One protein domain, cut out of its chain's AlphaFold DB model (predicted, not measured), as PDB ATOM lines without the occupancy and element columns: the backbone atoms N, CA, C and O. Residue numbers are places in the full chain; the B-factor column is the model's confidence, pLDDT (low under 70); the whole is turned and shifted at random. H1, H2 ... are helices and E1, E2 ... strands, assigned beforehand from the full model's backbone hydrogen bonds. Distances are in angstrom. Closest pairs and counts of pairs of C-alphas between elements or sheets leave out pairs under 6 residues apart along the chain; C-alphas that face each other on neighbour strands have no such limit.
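What this domain is: This is residues 12 to 127 of the 250 residues of an uncharacterized protein of Methylobacterium sp. WL2 (UniProt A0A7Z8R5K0). Eight antiparallel strands ring a closed barrel, and a small side sheet extends from it along the later part of the long strand E3, where E4 and the hairpin of E9 and E10 pair. The short helix H1 sits outside the barrel wall, next to E3. The printed part has 116 residues, with eleven named strands and one named helix in the order E1 E2 E3 E4 H1 E5 E6 E7 E8 E9 E10 E11, and its class is mostly strand. It is compact, with a radius of gyration of the C-alphas of 13.6 A, and spans 41 by 31 by 25 A.

Where its parts are: E1, residues 18 to 21, begins with C-alpha 18 at (-40.648, -37.849, -39.505). E2, residues 25 to 33, is 25.3 A long from first to last C-alpha. E3, residues 36 to 47, is the longest strand, 33.6 A, and ends with C-alpha 47 at (-25.849, -55.750, -32.183). E4 holds residues 54 to 58 and H1 residues 59 to 62. E5, residues 65 to 71, is 17.9 A long; E6 holds residues 78 to 81. E7, residues 88 to 93, is 15.5 A long, and E8, residues 96 to 101, is 16.5 A. E9 holds residues 108 to 110 and E10 residues 115 to 117. E11, residues 121 to 124, ends with C-alpha 124 at (-46.014, -42.487, -35.732).

How they stand to each other: Round the ring run E1, E2, E3, E5, E6, E7, E8 and E11, and back to E1. Two meanders, each strand the antiparallel neighbour of the one before, are E1 E2 E3 E4 and E5 E6 E7 E8. Within hydrogen-bond range round the ring are N 19 and O 28, 2.8 A, for E1 and E2; N 31 and O 38, 2.8 A, for E2 and E3; N 39 and O 65, 2.8 A, for E3 and E5; N 70 and O 78, 2.9 A, for E5 and E6; N 81 and O 88, 2.8 A, for E6 and E7; N 91 and O 98, 2.9 A, for E7 and E8; N 97 and O 123, 2.8 A, for E8 and E11; and N 20 and O 124, 2.8 A, for E11 and E1. E3 is staggered: it pairs with E5 over residues 37 to 39, with E4 over 42 to 46, N 43 to O 57 at 2.8 A, and with E10 over 45 to 47, N 46 to O 116 at 2.9 A. E9 and E10 form a hairpin, with N 110 and O 115 2.8 A apart. H1 is on the barrel, outside it and over none of its strands, at a height over the sheet of 4.3 A, only just above the sheet's level. The closest C-alphas of H1 and E3 are those of Leu 59 and Ile 41, 5.6 A apart. H1 is too short for an O i to N i+4 pair; its one O i to N i+3 pair is within range.

The domain as a whole: The C-alphas of Thr 35 and Gln 50 are the two farthest apart, 42.3 A. The printed part has no cut and no long link. The mean pLDDT of the printed part is 94.1, and no printed residue is under 70.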
ATOM      1  N   ASP A  12     -51.343 -38.006 -47.685       87.00
ATOM      2  CA  ASP A  12     -50.812 -36.670 -47.389       87.00
ATOM      3  C   ASP A  12     -50.621 -36.424 -45.883       87.00
ATOM      4  O   ASP A  12     -49.823 -35.579 -45.492       87.00
ATOM      5  N   GLY A  13     -51.318 -37.179 -45.024       85.38
ATOM      6  CA  GLY A  13     -51.161 -37.092 -43.570       85.38
ATOM      7  C   GLY A  13     -49.856 -37.700 -43.044       85.38
ATOM      8  O   GLY A  13     -49.520 -37.486 -41.881       85.38
ATOM      9  N   VAL A  14     -49.134 -38.459 -43.876       93.44
ATOM     10  CA  VAL A  14     -47.892 -39.162 -43.506       93.44
ATOM     11  C   VAL A  14     -46.701 -38.815 -44.404       93.44
ATOM     12  O   VAL A  14     -45.570 -39.171 -44.079       93.44
ATOM     13  N   ILE A  15     -46.924 -38.100 -45.510       95.38
ATOM     14  CA  ILE A  15     -45.858 -37.564 -46.366       95.38
ATOM     15  C   ILE A  15     -45.300 -36.283 -45.746       95.38
ATOM     16  O   ILE A  15     -46.029 -35.314 -45.549       95.38
ATOM     17  N   GLY A  16     -43.991 -36.251 -45.497       93.88
ATOM     18  CA  GLY A  16     -43.280 -35.089 -44.962       93.88
ATOM     19  C   GLY A  16     -42.838 -35.239 -43.503       93.88
ATOM     20  O   GLY A  16     -41.641 -35.069 -43.253       93.88
ATOM     21  N   PRO A  17     -43.736 -35.546 -42.542       94.94
ATOM     22  CA  PRO A  17     -43.357 -35.772 -41.154       94.94
ATOM     23  C   PRO A  17     -42.337 -36.899 -40.990       94.94
ATOM     24  O   PRO A  17     -42.357 -37.897 -41.710       94.94
ATOM     25  N   GLU A  18     -41.468 -36.746 -39.995       96.69
ATOM     26  CA  GLU A  18     -40.648 -37.849 -39.505       96.69
ATOM     27  C   GLU A  18     -41.456 -38.667 -38.494       96.69
ATOM     28  O   GLU A  18     -42.004 -38.130 -37.529       96.69
ATOM     29  N   LEU A  19     -41.542 -39.969 -38.738       98.25
ATOM     30  CA  LEU A  19     -42.242 -40.933 -37.903       98.25
ATOM     31  C   LEU A  19     -41.227 -41.789 -37.145       98.25
ATOM     32  O   LEU A  19     -40.179 -42.153 -37.679       98.25
ATOM     33  N   GLN A  20     -41.562 -42.148 -35.913       98.44
ATOM     34  CA  GLN A  20     -40.751 -42.982 -35.034       98.44
ATOM     35  C   GLN A  20     -41.442 -44.324 -34.827       98.44
ATOM     36  O   GLN A  20     -42.651 -44.377 -34.574       98.44
ATOM     37  N   LEU A  21     -40.671 -45.407 -34.888       98.31
ATOM     38  CA  LEU A  21     -41.136 -46.736 -34.532       98.31
ATOM     39  C   LEU A  21     -41.623 -46.705 -33.086       98.31
ATOM     40  O   LEU A  21     -40.882 -46.346 -32.164       98.31
ATOM     41  N   ASN A  22     -42.892 -47.060 -32.912       98.19
ATOM     42  CA  ASN A  22     -43.580 -47.077 -31.632       98.19
ATOM     43  C   ASN A  22     -43.450 -45.740 -30.870       98.19
ATOM     44  O   ASN A  22     -43.400 -45.714 -29.642       98.19
ATOM     45  N   GLY A  23     -43.350 -44.622 -31.599       97.50
ATOM     46  CA  GLY A  23     -43.259 -43.275 -31.033       97.50
ATOM     47  C   GLY A  23     -42.002 -43.003 -30.198       97.50
ATOM     48  O   GLY A  23     -42.054 -42.117 -29.340       97.50
ATOM     49  N   MET A  24     -40.923 -43.777 -30.387       96.38
ATOM     50  CA  MET A  24     -39.717 -43.682 -29.551       96.38
ATOM     51  C   MET A  24     -38.394 -43.696 -30.316       96.38
ATOM     52  O   MET A  24     -37.485 -42.948 -29.962       96.38
ATOM     53  N   SER A  25     -38.236 -44.581 -31.299       95.62
ATOM     54  CA  SER A  25     -36.926 -44.862 -31.894       95.62
ATOM     55  C   SER A  25     -37.002 -45.033 -33.404       95.62
ATOM     56  O   SER A  25     -38.078 -45.164 -33.981       95.62
ATOM     57  N   GLY A  26     -35.838 -45.014 -34.057       96.69
ATOM     58  CA  GLY A  26     -35.769 -45.044 -35.514       96.69
ATOM     59  C   GLY A  26     -36.344 -43.787 -36.159       96.69
ATOM     60  O   GLY A  26     -36.912 -42.919 -35.497       96.69
ATOM     61  N   THR A  27     -36.190 -43.700 -37.475       97.94
ATOM     62  CA  THR A  27     -36.861 -42.666 -38.265       97.94
ATOM     63  C   THR A  27     -37.407 -43.257 -39.557       97.94
ATOM     64  O   THR A  27     -36.744 -44.064 -40.206       97.94
ATOM     65  N   LEU A  28     -38.624 -42.874 -39.924       98.00
ATOM     66  CA  LEU A  28     -39.258 -43.171 -41.203       98.00
ATOM     67  C   LEU A  28     -39.811 -41.863 -41.750       98.00
ATOM     68  O   LEU A  28     -40.612 -41.205 -41.092       98.00
ATOM     69  N   LYS A  29     -39.401 -41.496 -42.958       97.62
ATOM     70  CA  LYS A  29     -39.930 -40.328 -43.657       97.62
ATOM     71  C   LYS A  29     -40.379 -40.736 -45.048       97.62
ATOM     72  O   LYS A  29     -39.568 -41.250 -45.820       97.62
ATOM     73  N   LEU A  30     -41.653 -40.502 -45.350       96.94
ATOM     74  CA  LEU A  30     -42.172 -40.607 -46.708       96.94
ATOM     75  C   LEU A  30     -42.065 -39.259 -47.411       96.94
ATOM     76  O   LEU A  30     -42.402 -38.217 -46.847       96.94
ATOM     77  N   GLU A  31     -41.610 -39.281 -48.655       95.62
ATOM     78  CA  GLU A  31     -41.419 -38.098 -49.487       95.62
ATOM     79  C   GLU A  31     -42.043 -38.342 -50.863       95.62
ATOM     80  O   GLU A  31     -41.955 -39.443 -51.412       95.62
ATOM     81  N   ARG A  32     -42.669 -37.308 -51.433       94.56
ATOM     82  CA  ARG A  32     -43.205 -37.356 -52.795       94.56
ATOM     83  C   ARG A  32     -42.087 -37.014 -53.783       94.56
ATOM     84  O   ARG A  32     -41.478 -35.954 -53.680       94.56
ATOM     85  N   ALA A  33     -41.844 -37.897 -54.746       89.62
ATOM     86  CA  ALA A  33     -40.879 -37.726 -55.826       89.62
ATOM     87  C   ALA A  33     -41.626 -37.769 -57.169       89.62
ATOM     88  O   ALA A  33     -41.797 -38.822 -57.783       89.62
ATOM     89  N   GLY A  34     -42.155 -36.619 -57.594       87.44
ATOM     90  CA  GLY A  34     -43.093 -36.555 -58.719       87.44
ATOM     91  C   GLY A  34     -44.397 -37.289 -58.390       87.44
ATOM     92  O   GLY A  34     -45.075 -36.949 -57.422       87.44
ATOM     93  N   THR A  35     -44.750 -38.301 -59.184       84.94
ATOM     94  CA  THR A  35     -45.905 -39.178 -58.916       84.94
ATOM     95  C   THR A  35     -45.565 -40.365 -58.014       84.94
ATOM     96  O   THR A  35     -46.478 -41.041 -57.547       84.94
ATOM     97  N   ALA A  36     -44.279 -40.630 -57.765       90.25
ATOM     98  CA  ALA A  36     -43.832 -41.719 -56.908       90.25
ATOM     99  C   ALA A  36     -43.753 -41.285 -55.438       90.25
ATOM    100  O   ALA A  36     -43.600 -40.102 -55.116       90.25
ATOM    101  N   VAL A  37     -43.815 -42.268 -54.541       94.88
ATOM    102  CA  VAL A  37     -43.526 -42.096 -53.115       94.88
ATOM    103  C   VAL A  37     -42.203 -42.787 -52.820       94.88
ATOM    104  O   VAL A  37     -41.962 -43.908 -53.266       94.88
ATOM    105  N   THR A  38     -41.334 -42.112 -52.078       95.88
ATOM    106  CA  THR A  38     -40.062 -42.663 -51.608       95.88
ATOM    107  C   THR A  38     -40.019 -42.685 -50.088       95.88
ATOM    108  O   THR A  38     -40.627 -41.831 -49.447       95.88
ATOM    109  N   ALA A  39     -39.285 -43.632 -49.511       96.31
ATOM    110  CA  ALA A  39     -39.046 -43.725 -48.079       96.31
ATOM    111  C   ALA A  39     -37.561 -43.561 -47.754       96.31
ATOM    112  O   ALA A  39     -36.702 -44.150 -48.410       96.31
ATOM    113  N   ARG A  40     -37.259 -42.825 -46.684       96.38
ATOM    114  CA  ARG A  40     -35.967 -42.888 -45.989       96.38
ATOM    115  C   ARG A  40     -36.192 -43.481 -44.609       96.38
ATOM    116  O   ARG A  40     -37.054 -42.994 -43.877       96.38
ATOM    117  N   ILE A  41     -35.433 -44.522 -44.270       96.38
ATOM    118  CA  ILE A  41     -35.665 -45.311 -43.057       96.38
ATOM    119  C   ILE A  41     -34.352 -45.544 -42.310       96.38
ATOM    120  O   ILE A  41     -33.372 -46.004 -42.898       96.38
ATOM    121  N   LYS A  42     -34.345 -45.262 -41.007       97.06
ATOM    122  CA  LYS A  42     -33.314 -45.686 -40.056       97.06
ATOM    123  C   LYS A  42     -33.924 -46.684 -39.085       97.06
ATOM    124  O   LYS A  42     -34.785 -46.330 -38.281       97.06
ATOM    125  N   LEU A  43     -33.468 -47.925 -39.177       96.69
ATOM    126  CA  LEU A  43     -33.970 -49.047 -38.401       96.69
ATOM    127  C   LEU A  43     -33.197 -49.170 -37.084       96.69
ATOM    128  O   LEU A  43     -31.982 -49.375 -37.126       96.69
ATOM    129  N   PRO A  44     -33.864 -49.051 -35.925       96.69
ATOM    130  CA  PRO A  44     -33.246 -49.322 -34.638       96.69
ATOM    131  C   PRO A  44     -33.143 -50.839 -34.417       96.69
ATOM    132  O   PRO A  44     -34.023 -51.605 -34.818       96.69
ATOM    133  N   GLY A  45     -32.073 -51.276 -33.762       96.44
ATOM    134  CA  GLY A  45     -31.828 -52.685 -33.474       96.44
ATOM    135  C   GLY A  45     -30.840 -52.898 -32.335       96.44
ATOM    136  O   GLY A  45     -30.457 -51.951 -31.641       96.44
ATOM    137  N   THR A  46     -30.414 -54.144 -32.172       97.44
ATOM    138  CA  THR A  46     -29.340 -54.550 -31.259       97.44
ATOM    139  C   THR A  46     -28.222 -55.250 -32.016       97.44
ATOM    140  O   THR A  46     -28.456 -55.860 -33.068       97.44
ATOM    141  N   LYS A  47     -26.989 -55.128 -31.516       97.50
ATOM    142  CA  LYS A  47     -25.849 -55.750 -32.183       97.50
ATOM    143  C   LYS A  47     -25.972 -57.269 -32.164       97.50
ATOM    144  O   LYS A  47     -26.385 -57.844 -31.159       97.50
ATOM    145  N   ILE A  48     -25.583 -57.926 -33.254       96.56
ATOM    146  CA  ILE A  48     -25.618 -59.396 -33.335       96.56
ATOM    147  C   ILE A  48     -24.527 -59.978 -32.432       96.56
ATOM    148  O   ILE A  48     -24.786 -60.906 -31.669       96.56
ATOM    149  N   SER A  49     -23.325 -59.399 -32.479       96.44
ATOM    150  CA  SER A  49     -22.196 -59.806 -31.638       96.44
ATOM    151  C   SER A  49     -22.404 -59.498 -30.151       96.44
ATOM    152  O   SER A  49     -21.875 -60.208 -29.295       96.44
ATOM    153  N   GLN A  50     -23.175 -58.449 -29.836       95.94
ATOM    154  CA  GLN A  50     -23.408 -57.962 -28.474       95.94
ATOM    155  C   GLN A  50     -24.874 -57.530 -28.285       95.94
ATOM    156  O   GLN A  50     -25.176 -56.338 -28.340       95.94
ATOM    157  N   PRO A  51     -25.803 -58.465 -28.006       91.81
ATOM    158  CA  PRO A  51     -27.244 -58.180 -27.987       91.81
ATOM    159  C   PRO A  51     -27.720 -57.129 -26.972       91.81
ATOM    160  O   PRO A  51     -28.853 -56.662 -27.071       91.81
ATOM    161  N   ALA A  52     -26.884 -56.761 -25.995       94.44
ATOM    162  CA  ALA A  52     -27.166 -55.691 -25.038       94.44
ATOM    163  C   ALA A  52     -26.860 -54.282 -25.584       94.44
ATOM    164  O   ALA A  52     -27.337 -53.294 -25.026       94.44
ATOM    165  N   GLU A  53     -26.077 -54.172 -26.660       96.50
ATOM    166  CA  GLU A  53     -25.736 -52.899 -27.289       96.50
ATOM    167  C   GLU A  53     -26.711 -52.565 -28.419       96.50
ATOM    168  O   GLU A  53     -27.108 -53.429 -29.206       96.50
ATOM    169  N   SER A  54     -27.085 -51.291 -28.532       96.25
ATOM    170  CA  SER A  54     -27.928 -50.814 -29.624       96.25
ATOM    171  C   SER A  54     -27.131 -50.610 -30.915       96.25
ATOM    172  O   SER A  54     -25.939 -50.298 -30.916       96.25
ATOM    173  N   CYS A  55     -27.817 -50.759 -32.042       97.06
ATOM    174  CA  CYS A  55     -27.321 -50.405 -33.366       97.06
ATOM    175  C   CYS A  55     -28.416 -49.685 -34.157       97.06
ATOM    176  O   CYS A  55     -29.595 -49.674 -33.789       97.06
ATOM    177  N   THR A  56     -28.032 -49.023 -35.243       96.75
ATOM    178  CA  THR A  56     -28.978 -48.370 -36.150       96.75
ATOM    179  C   THR A  56     -28.513 -48.561 -37.580       96.75
ATOM    180  O   THR A  56     -27.366 -48.261 -37.900       96.75
ATOM    181  N   VAL A  57     -29.416 -49.029 -38.439       96.50
ATOM    182  CA  VAL A  57     -29.127 -49.305 -39.848       96.50
ATOM    183  C   VAL A  57     -29.927 -48.350 -40.728       96.50
ATOM    184  O   VAL A  57     -31.159 -48.395 -40.710       96.50
ATOM    185  N   PRO A  58     -29.276 -47.476 -41.512       95.44
ATOM    186  CA  PRO A  58     -29.957 -46.745 -42.567       95.44
ATOM    187  C   PRO A  58     -30.246 -47.705 -43.729       95.44
ATOM    188  O   PRO A  58     -29.325 -48.205 -44.376       95.44
ATOM    189  N   LEU A  59     -31.523 -47.971 -44.001       92.19
ATOM    190  CA  LEU A  59     -31.908 -48.876 -45.082       92.19
ATOM    191  C   LEU A  59     -31.443 -48.304 -46.434       92.19
ATOM    192  O   LEU A  59     -31.420 -47.085 -46.616       92.19
ATOM    193  N   ALA A  60     -31.031 -49.176 -47.360       91.25
ATOM    194  CA  ALA A  60     -30.451 -48.790 -48.653       91.25
ATOM    195  C   ALA A  60     -29.281 -47.784 -48.537       91.25
ATOM    196  O   ALA A  60     -29.143 -46.867 -49.351       91.25
ATOM    197  N   ASN A  61     -28.447 -47.932 -47.498       90.50
ATOM    198  CA  ASN A  61     -27.340 -47.024 -47.174       90.50
ATOM    199  C   ASN A  61     -27.782 -45.556 -46.995       90.50
ATOM    200  O   ASN A  61     -27.009 -44.631 -47.230       90.50
ATOM    201  N   GLY A  62     -29.038 -45.329 -46.594       91.19
ATOM    202  CA  GLY A  62     -29.617 -44.000 -46.367       91.19
ATOM    203  C   GLY A  62     -30.173 -43.315 -47.618       91.19
ATOM    204  O   GLY A  62     -30.705 -42.200 -47.523       91.19
ATOM    205  N   ASN A  63     -30.092 -43.968 -48.779       92.69
ATOM    206  CA  ASN A  63     -30.705 -43.474 -50.004       92.69
ATOM    207  C   ASN A  63     -32.232 -43.655 -49.970       92.69
ATOM    208  O   ASN A  63     -32.721 -44.609 -49.362       92.69
ATOM    209  N   PRO A  64     -33.005 -42.767 -50.626       93.12
ATOM    210  CA  PRO A  64     -34.441 -42.959 -50.783       93.12
ATOM    211  C   PRO A  64     -34.758 -44.275 -51.488       93.12
ATOM    212  O   PRO A  64     -34.211 -44.571 -52.550       93.12
ATOM    213  N   ILE A  65     -35.695 -45.027 -50.924       93.81
ATOM    214  CA  ILE A  65     -36.227 -46.253 -51.509       93.81
ATOM    215  C   ILE A  65     -37.531 -45.895 -52.198       93.81
ATOM    216  O   ILE A  65     -38.431 -45.356 -51.560       93.81
ATOM    217  N   THR A  66     -37.643 -46.180 -53.492       94.12
ATOM    218  CA  THR A  66     -38.915 -45.998 -54.201       94.12
ATOM    219  C   THR A  66     -39.899 -47.063 -53.741       94.12
ATOM    220  O   THR A  66     -39.568 -48.247 -53.748       94.12
ATOM    221  N   LEU A  67     -41.091 -46.638 -53.331       95.50
ATOM    222  CA  LEU A  67     -42.152 -47.533 -52.898       95.50
ATOM    223  C   LEU A  67     -43.098 -47.849 -54.058       95.50
ATOM    224  O   LEU A  67     -43.499 -46.952 -54.805       95.50
ATOM    225  N   SER A  68     -43.507 -49.110 -54.176       94.94
ATOM    226  CA  SER A  68     -44.599 -49.510 -55.064       94.94
ATOM    227  C   SER A  68     -45.937 -49.332 -54.353       94.94
ATOM    228  O   SER A  68     -46.102 -49.797 -53.229       94.94
ATOM    229  N   SER A  69     -46.899 -48.665 -54.993       94.88
ATOM    230  CA  SER A  69     -48.263 -48.552 -54.464       94.88
ATOM    231  C   SER A  69     -49.073 -49.807 -54.785       94.88
ATOM    232  O   SER A  69     -49.089 -50.255 -55.929       94.88
ATOM    233  N   GLU A  70     -49.791 -50.326 -53.791       94.81
ATOM    234  CA  GLU A  70     -50.745 -51.434 -53.942       94.81
ATOM    235  C   GLU A  70     -52.207 -50.951 -53.971       94.81
ATOM    236  O   GLU A  70     -53.151 -51.741 -53.916       94.81
ATOM    237  N   GLY A  71     -52.428 -49.636 -54.033       93.75
ATOM    238  CA  GLY A  71     -53.758 -49.050 -53.924       93.75
ATOM    239  C   GLY A  71     -54.310 -49.156 -52.500       93.75
ATOM    240  O   GLY A  71     -53.636 -48.775 -51.547       93.75
ATOM    241  N   LYS A  72     -55.563 -49.612 -52.353       95.00
ATOM    242  CA  LYS A  72     -56.281 -49.664 -51.062       95.00
ATOM    243  C   LYS A  72     -56.903 -51.038 -50.768       95.00
ATOM    244  O   LYS A  72     -58.125 -51.119 -50.625       95.00
ATOM    245  N   PRO A  73     -56.111 -52.121 -50.686       93.62
ATOM    246  CA  PRO A  73     -56.634 -53.489 -50.593       93.62
ATOM    247  C   PRO A  73     -57.471 -53.746 -49.332       93.62
ATOM    248  O   PRO A  73     -58.392 -54.557 -49.359       93.62
ATOM    249  N   GLU A  74     -57.199 -53.024 -48.243       93.38
ATOM    250  CA  GLU A  74     -57.954 -53.100 -46.982       93.38
ATOM    251  C   GLU A  74     -58.711 -51.801 -46.667       93.38
ATOM    252  O   GLU A  74     -59.128 -51.553 -45.538       93.38
ATOM    253  N   GLY A  75     -58.915 -50.951 -47.676       92.50
ATOM    254  CA  GLY A  75     -59.600 -49.670 -47.519       92.50
ATOM    255  C   GLY A  75     -58.699 -48.508 -47.098       92.50
ATOM    256  O   GLY A  75     -59.166 -47.371 -47.075       92.50
ATOM    257  N   ALA A  76     -57.417 -48.768 -46.841       94.12
ATOM    258  CA  ALA A  76     -56.384 -47.770 -46.582       94.12
ATOM    259  C   ALA A  76     -55.247 -47.880 -47.617       94.12
ATOM    260  O   ALA A  76     -55.018 -48.984 -48.119       94.12
ATOM    261  N   PRO A  77     -54.565 -46.770 -47.971       95.69
ATOM    262  CA  PRO A  77     -53.415 -46.806 -48.871       95.69
ATOM    263  C   PRO A  77     -52.333 -47.769 -48.382       95.69
ATOM    264  O   PRO A  77     -51.989 -47.763 -47.199       95.69
ATOM    265  N   ARG A  78     -51.783 -48.559 -49.302       96.62
ATOM    266  CA  ARG A  78     -50.706 -49.506 -49.021       96.62
ATOM    267  C   ARG A  78     -49.544 -49.323 -49.985       96.62
ATOM    268  O   ARG A  78     -49.743 -49.117 -51.184       96.62
ATOM    269  N   PHE A  79     -48.338 -49.439 -49.443       96.56
ATOM    270  CA  PHE A  79     -47.099 -49.430 -50.203       96.56
ATOM    271  C   PHE A  79     -46.200 -50.611 -49.843       96.56
ATOM    272  O   PHE A  79     -46.281 -51.143 -48.735       96.56
ATOM    273  N   GLU A  80     -45.279 -50.954 -50.738       95.62
ATOM    274  CA  GLU A  80     -44.245 -51.959 -50.496       95.62
ATOM    275  C   GLU A  80     -42.846 -51.460 -50.876       95.62
ATOM    276  O   GLU A  80     -42.658 -50.697 -51.824       95.62
ATOM    277  N   ALA A  81     -41.851 -51.931 -50.125       93.25
ATOM    278  CA  ALA A  81     -40.425 -51.837 -50.427       93.25
ATOM    279  C   ALA A  81     -39.859 -53.251 -50.654       93.25
ATOM    280  O   ALA A  81     -38.965 -53.698 -49.936       93.25
ATOM    281  N   ALA A  82     -40.411 -53.982 -51.627       78.06
ATOM    282  CA  ALA A  82     -40.141 -55.411 -51.819       78.06
ATOM    283  C   ALA A  82     -38.682 -55.745 -52.206       78.06
ATOM    284  O   ALA A  82     -38.203 -56.832 -51.905       78.06
ATOM    285  N   GLY A  83     -37.969 -54.815 -52.855       71.06
ATOM    286  CA  GLY A  83     -36.586 -55.012 -53.318       71.06
ATOM    287  C   GLY A  83     -35.490 -54.640 -52.312       71.06
ATOM    288  O   GLY A  83     -34.315 -54.644 -52.671       71.06
ATOM    289  N   ALA A  84     -35.846 -54.256 -51.084       73.19
ATOM    290  CA  ALA A  84     -34.874 -53.894 -50.057       73.19
ATOM    291  C   ALA A  84     -34.293 -55.138 -49.359       73.19
ATOM    292  O   ALA A  84     -34.960 -56.160 -49.252       73.19
ATOM    293  N   GLU A  85     -33.082 -55.027 -48.798       81.81
ATOM    294  CA  GLU A  85     -32.461 -56.060 -47.936       81.81
ATOM    295  C   GLU A  85     -33.365 -56.468 -46.756       81.81
ATOM    296  O   GLU A  85     -33.305 -57.585 -46.252       81.81
ATOM    297  N   CYS A  86     -34.265 -55.565 -46.368       91.19
ATOM    298  CA  CYS A  86     -35.360 -55.794 -45.442       91.19
ATOM    299  C   CYS A  86     -36.676 -55.433 -46.152       91.19
ATOM    300  O   CYS A  86     -37.036 -54.252 -46.174       91.19
ATOM    301  N   PRO A  87     -37.363 -56.402 -46.788       93.06
ATOM    302  CA  PRO A  87     -38.625 -56.166 -47.482       93.06
ATOM    303  C   PRO A  87     -39.745 -55.788 -46.511       93.06
ATOM    304  O   PRO A  87     -40.066 -56.542 -45.589       93.06
ATOM    305  N   LEU A  88     -40.364 -54.628 -46.733       95.94
ATOM    306  CA  LEU A  88     -41.381 -54.063 -45.843       95.94
ATOM    307  C   LEU A  88     -42.656 -53.697 -46.591       95.94
ATOM    308  O   LEU A  88     -42.608 -53.218 -47.726       95.94
ATOM    309  N   ARG A  89     -43.784 -53.850 -45.902       96.88
ATOM    310  CA  ARG A  89     -45.086 -53.322 -46.298       96.88
ATOM    311  C   ARG A  89     -45.500 -52.207 -45.350       96.88
ATOM    312  O   ARG A  89     -45.295 -52.300 -44.141       96.88
ATOM    313  N   PHE A  90     -46.102 -51.174 -45.922       97.31
ATOM    314  CA  PHE A  90     -46.514 -49.949 -45.253       97.31
ATOM    315  C   PHE A  90     -48.018 -49.763 -45.450       97.31
ATOM    316  O   PHE A  90     -48.467 -49.408 -46.538       97.31
ATOM    317  N   ASP A  91     -48.793 -49.990 -44.397       97.62
ATOM    318  CA  ASP A  91     -50.218 -49.680 -44.349       97.62
ATOM    319  C   ASP A  91     -50.399 -48.279 -43.760       97.62
ATOM    320  O   ASP A  91     -50.074 -48.031 -42.595       97.62
ATOM    321  N   VAL A  92     -50.899 -47.339 -44.560       97.50
ATOM    322  CA  VAL A  92     -51.140 -45.973 -44.091       97.50
ATOM    323  C   VAL A  92     -52.289 -45.985 -43.093       97.50
ATOM    324  O   VAL A  92     -53.385 -46.454 -43.387       97.50
ATOM    325  N   VAL A  93     -52.053 -45.410 -41.921       97.25
ATOM    326  CA  VAL A  93     -53.083 -45.125 -40.922       97.25
ATOM    327  C   VAL A  93     -53.148 -43.621 -40.679       97.25
ATOM    328  O   VAL A  93     -52.300 -42.856 -41.136       97.25
ATOM    329  N   GLU A  94     -54.173 -43.147 -39.977       95.31
ATOM    330  CA  GLU A  94     -54.297 -41.711 -39.726       95.31
ATOM    331  C   GLU A  94     -53.128 -41.213 -38.853       95.31
ATOM    332  O   GLU A  94     -52.989 -41.586 -37.685       95.31
ATOM    333  N   GLY A  95     -52.280 -40.360 -39.433       94.62
ATOM    334  CA  GLY A  95     -51.112 -39.781 -38.767       94.62
ATOM    335  C   GLY A  95     -49.959 -40.755 -38.506       94.62
ATOM    336  O   GLY A  95     -49.098 -40.440 -37.690       94.62
ATOM    337  N   GLY A  96     -49.927 -41.925 -39.148       97.38
ATOM    338  CA  GLY A  96     -48.837 -42.889 -38.994       97.38
ATOM    339  C   GLY A  96     -48.861 -43.996 -40.043       97.38
ATOM    340  O   GLY A  96     -49.697 -44.016 -40.941       97.38
ATOM    341  N   ILE A  97     -47.940 -44.943 -39.930       98.12
ATOM    342  CA  ILE A  97     -47.803 -46.064 -40.856       98.12
ATOM    343  C   ILE A  97     -47.625 -47.342 -40.049       98.12
ATOM    344  O   ILE A  97     -46.698 -47.458 -39.249       98.12
ATOM    345  N   LEU A  98     -48.504 -48.313 -40.263       98.00
ATOM    346  CA  LEU A  98     -48.319 -49.654 -39.738       98.00
ATOM    347  C   LEU A  98     -47.372 -50.410 -40.673       98.00
ATOM    348  O   LEU A  98     -47.676 -50.617 -41.845       98.00
ATOM    349  N   VAL A  99     -46.211 -50.796 -40.154       97.38
ATOM    350  CA  VAL A  99     -45.189 -51.511 -40.917       97.38
ATOM    351  C   VAL A  99     -45.230 -52.989 -40.576       97.38
ATOM    352  O   VAL A  99     -45.209 -53.370 -39.404       97.38
ATOM    353  N   THR A 100     -45.248 -53.821 -41.613       95.69
ATOM    354  CA  THR A 100     -45.130 -55.278 -41.517       95.69
ATOM    355  C   THR A 100     -43.967 -55.777 -42.370       95.69
ATOM    356  O   THR A 100     -43.543 -55.121 -43.323       95.69
ATOM    357  N   SER A 101     -43.411 -56.929 -41.997       93.69
ATOM    358  CA  SER A 101     -42.350 -57.581 -42.763       93.69
ATOM    359  C   SER A 101     -42.963 -58.402 -43.894       93.69
ATOM    360  O   SER A 101     -43.938 -59.119 -43.674       93.69
ATOM    361  N   LEU A 102     -42.373 -58.307 -45.085       91.75
ATOM    362  CA  LEU A 102     -42.667 -59.193 -46.216       91.75
ATOM    363  C   LEU A 102     -41.729 -60.414 -46.246       91.75
ATOM    364  O   LEU A 102     -41.891 -61.305 -47.079       91.75
ATOM    365  N   GLY A 103     -40.736 -60.457 -45.351       85.50
ATOM    366  CA  GLY A 103     -39.825 -61.586 -45.189       85.50
ATOM    367  C   GLY A 103     -40.417 -62.735 -44.364       85.50
ATOM    368  O   GLY A 103     -41.553 -62.696 -43.903       85.50
ATOM    369  N   GLN A 104     -39.601 -63.764 -44.122       79.06
ATOM    370  CA  GLN A 104     -39.987 -64.970 -43.368       79.06
ATOM    371  C   GLN A 104     -40.195 -64.732 -41.856       79.06
ATOM    372  O   GLN A 104     -40.584 -65.644 -41.132       79.06
ATOM    373  N   GLY A 105     -39.931 -63.522 -41.356       87.00
ATOM    374  CA  GLY A 105     -40.076 -63.178 -39.946       87.00
ATOM    375  C   GLY A 105     -40.039 -61.668 -39.688       87.00
ATOM    376  O   GLY A 105     -39.814 -60.883 -40.613       87.00
ATOM    377  N   PRO A 106     -40.258 -61.241 -38.430       89.75
ATOM    378  CA  PRO A 106     -40.317 -59.827 -38.058       89.75
ATOM    379  C   PRO A 106     -38.937 -59.173 -37.888       89.75
ATOM    380  O   PRO A 106     -38.870 -57.962 -37.700       89.75
ATOM    381  N   ILE A 107     -37.857 -59.961 -37.920       93.25
ATOM    382  CA  ILE A 107     -36.479 -59.507 -37.715       93.25
ATOM    383  C   ILE A 107     -35.787 -59.352 -39.071       93.25
ATOM    384  O   ILE A 107     -35.826 -60.267 -39.892       93.25
ATOM    385  N   CYS A 108     -35.110 -58.222 -39.266       93.88
ATOM    386  CA  CYS A 108     -34.189 -57.991 -40.374       93.88
ATOM    387  C   CYS A 108     -32.749 -57.973 -39.855       93.88
ATOM    388  O   CYS A 108     -32.414 -57.177 -38.970       93.88
ATOM    389  N   THR A 109     -31.907 -58.844 -40.410       94.38
ATOM    390  CA  THR A 109     -30.504 -59.026 -40.018       94.38
ATOM    391  C   THR A 109     -29.581 -58.399 -41.054       94.38
ATOM    392  O   THR A 109     -29.656 -58.731 -42.230       94.38
ATOM    393  N   PHE A 110     -28.678 -57.537 -40.594       94.75
ATOM    394  CA  PHE A 110     -27.699 -56.818 -41.400       94.75
ATOM    395  C   PHE A 110     -26.295 -57.197 -40.931       94.75
ATOM    396  O   PHE A 110     -25.719 -56.543 -40.059       94.75
ATOM    397  N   SER A 111     -25.737 -58.278 -41.482       93.12
ATOM    398  CA  SER A 111     -24.454 -58.832 -41.023       93.12
ATOM    399  C   SER A 111     -23.294 -57.846 -41.169       93.12
ATOM    400  O   SER A 111     -22.478 -57.731 -40.262       93.12
ATOM    401  N   ASN A 112     -23.257 -57.072 -42.261       92.38
ATOM    402  CA  ASN A 112     -22.216 -56.062 -42.490       92.38
ATOM    403  C   ASN A 112     -22.263 -54.910 -41.477       92.38
ATOM    404  O   ASN A 112     -21.251 -54.262 -41.231       92.38
ATOM    405  N   ALA A 113     -23.439 -54.649 -40.902       94.31
ATOM    406  CA  ALA A 113     -23.636 -53.635 -39.874       94.31
ATOM    407  C   ALA A 113     -23.628 -54.226 -38.454       94.31
ATOM    408  O   ALA A 113     -23.900 -53.490 -37.506       94.31
ATOM    409  N   ASP A 114     -23.367 -55.535 -38.311       96.56
ATOM    410  CA  ASP A 114     -23.474 -56.281 -37.053       96.56
ATOM    411  C   ASP A 114     -24.792 -55.982 -36.316       96.56
ATOM    412  O   ASP A 114     -24.794 -55.710 -35.122       96.56
ATOM    413  N   CYS A 115     -25.927 -55.957 -37.027       97.44
ATOM    414  CA  CYS A 115     -27.178 -55.433 -36.470       97.44
ATOM    415  C   CYS A 115     -28.398 -56.301 -36.788       97.44
ATOM    416  O   CYS A 115     -28.640 -56.658 -37.941       97.44
ATOM    417  N   ALA A 116     -29.206 -56.599 -35.771       96.44
ATOM    418  CA  ALA A 116     -30.526 -57.204 -35.910       96.44
ATOM    419  C   ALA A 116     -31.604 -56.185 -35.520       96.44
ATOM    420  O   ALA A 116     -31.595 -55.629 -34.423       96.44
ATOM    421  N   THR A 117     -32.547 -55.931 -36.424       96.19
ATOM    422  CA  THR A 117     -33.593 -54.907 -36.268       96.19
ATOM    423  C   THR A 117     -34.977 -55.543 -36.311       96.19
ATOM    424  O   THR A 117     -35.165 -56.579 -36.943       96.19
ATOM    425  N   THR A 118     -35.960 -54.925 -35.658       94.94
ATOM    426  CA  THR A 118     -37.373 -55.338 -35.731       94.94
ATOM    427  C   THR A 118     -38.203 -54.148 -36.224       94.94
ATOM    428  O   THR A 118     -38.688 -53.367 -35.410       94.94
ATOM    429  N   PRO A 119     -38.323 -53.947 -37.550       94.88
ATOM    430  CA  PRO A 119     -39.002 -52.787 -38.145       94.88
ATOM    431  C   PRO A 119     -40.529 -52.813 -37.995       94.88
ATOM    432  O   PRO A 119     -41.191 -51.811 -38.270       94.88
ATOM    433  N   VAL A 120     -41.088 -53.966 -37.615       95.19
ATOM    434  CA  VAL A 120     -42.529 -54.196 -37.494       95.19
ATOM    435  C   VAL A 120     -43.096 -53.408 -36.318       95.19
ATOM    436  O   VAL A 120     -42.575 -53.464 -35.205       95.19
ATOM    437  N   GLY A 121     -44.195 -52.698 -36.557       96.44
ATOM    438  CA  GLY A 121     -44.843 -51.872 -35.546       96.44
ATOM    439  C   GLY A 121     -45.548 -50.669 -36.148       96.44
ATOM    440  O   GLY A 121     -45.587 -50.490 -37.367       96.44
ATOM    441  N   LEU A 122     -46.105 -49.825 -35.282       98.31
ATOM    442  CA  LEU A 122     -46.692 -48.563 -35.709       98.31
ATOM    443  C   LEU A 122     -45.622 -47.471 -35.697       98.31
ATOM    444  O   LEU A 122     -45.105 -47.109 -34.643       98.31
ATOM    445  N   TRP A 123     -45.326 -46.920 -36.867       98.50
ATOM    446  CA  TRP A 123     -44.489 -45.740 -37.024       98.50
ATOM    447  C   TRP A 123     -45.373 -44.499 -36.966       98.50
ATOM    448  O   TRP A 123     -46.266 -44.324 -37.792       98.50
ATOM    449  N   GLY A 124     -45.154 -43.640 -35.980       97.94
ATOM    450  CA  GLY A 124     -46.014 -42.487 -35.732       97.94
ATOM    451  C   GLY A 124     -45.285 -41.343 -35.031       97.94
ATOM    452  O   GLY A 124     -44.063 -41.387 -34.879       97.94
ATOM    453  N   PRO A 125     -46.011 -40.304 -34.593       97.88
ATOM    454  CA  PRO A 125     -45.432 -39.193 -33.851       97.88
ATOM    455  C   PRO A 125     -44.831 -39.660 -32.524       97.88
ATOM    456  O   PRO A 125     -45.272 -40.658 -31.944       97.88
ATOM    457  N   ALA A 126     -43.875 -38.897 -31.998       97.81
ATOM    458  CA  ALA A 126     -43.306 -39.158 -30.681       97.81
ATOM    459  C   ALA A 126     -44.411 -39.261 -29.611       97.81
ATOM    460  O   ALA A 126     -45.307 -38.417 -29.538       97.81
ATOM    461  N   GLY A 127     -44.338 -40.265 -28.733       96.81
ATOM    462  CA  GLY A 127     -45.401 -40.537 -27.752       96.81
ATOM    463  C   GLY A 127     -45.754 -39.336 -26.864       96.81
ATOM    464  O   GLY A 127     -46.917 -39.065 -26.566       96.81
TER     465      GLY A 127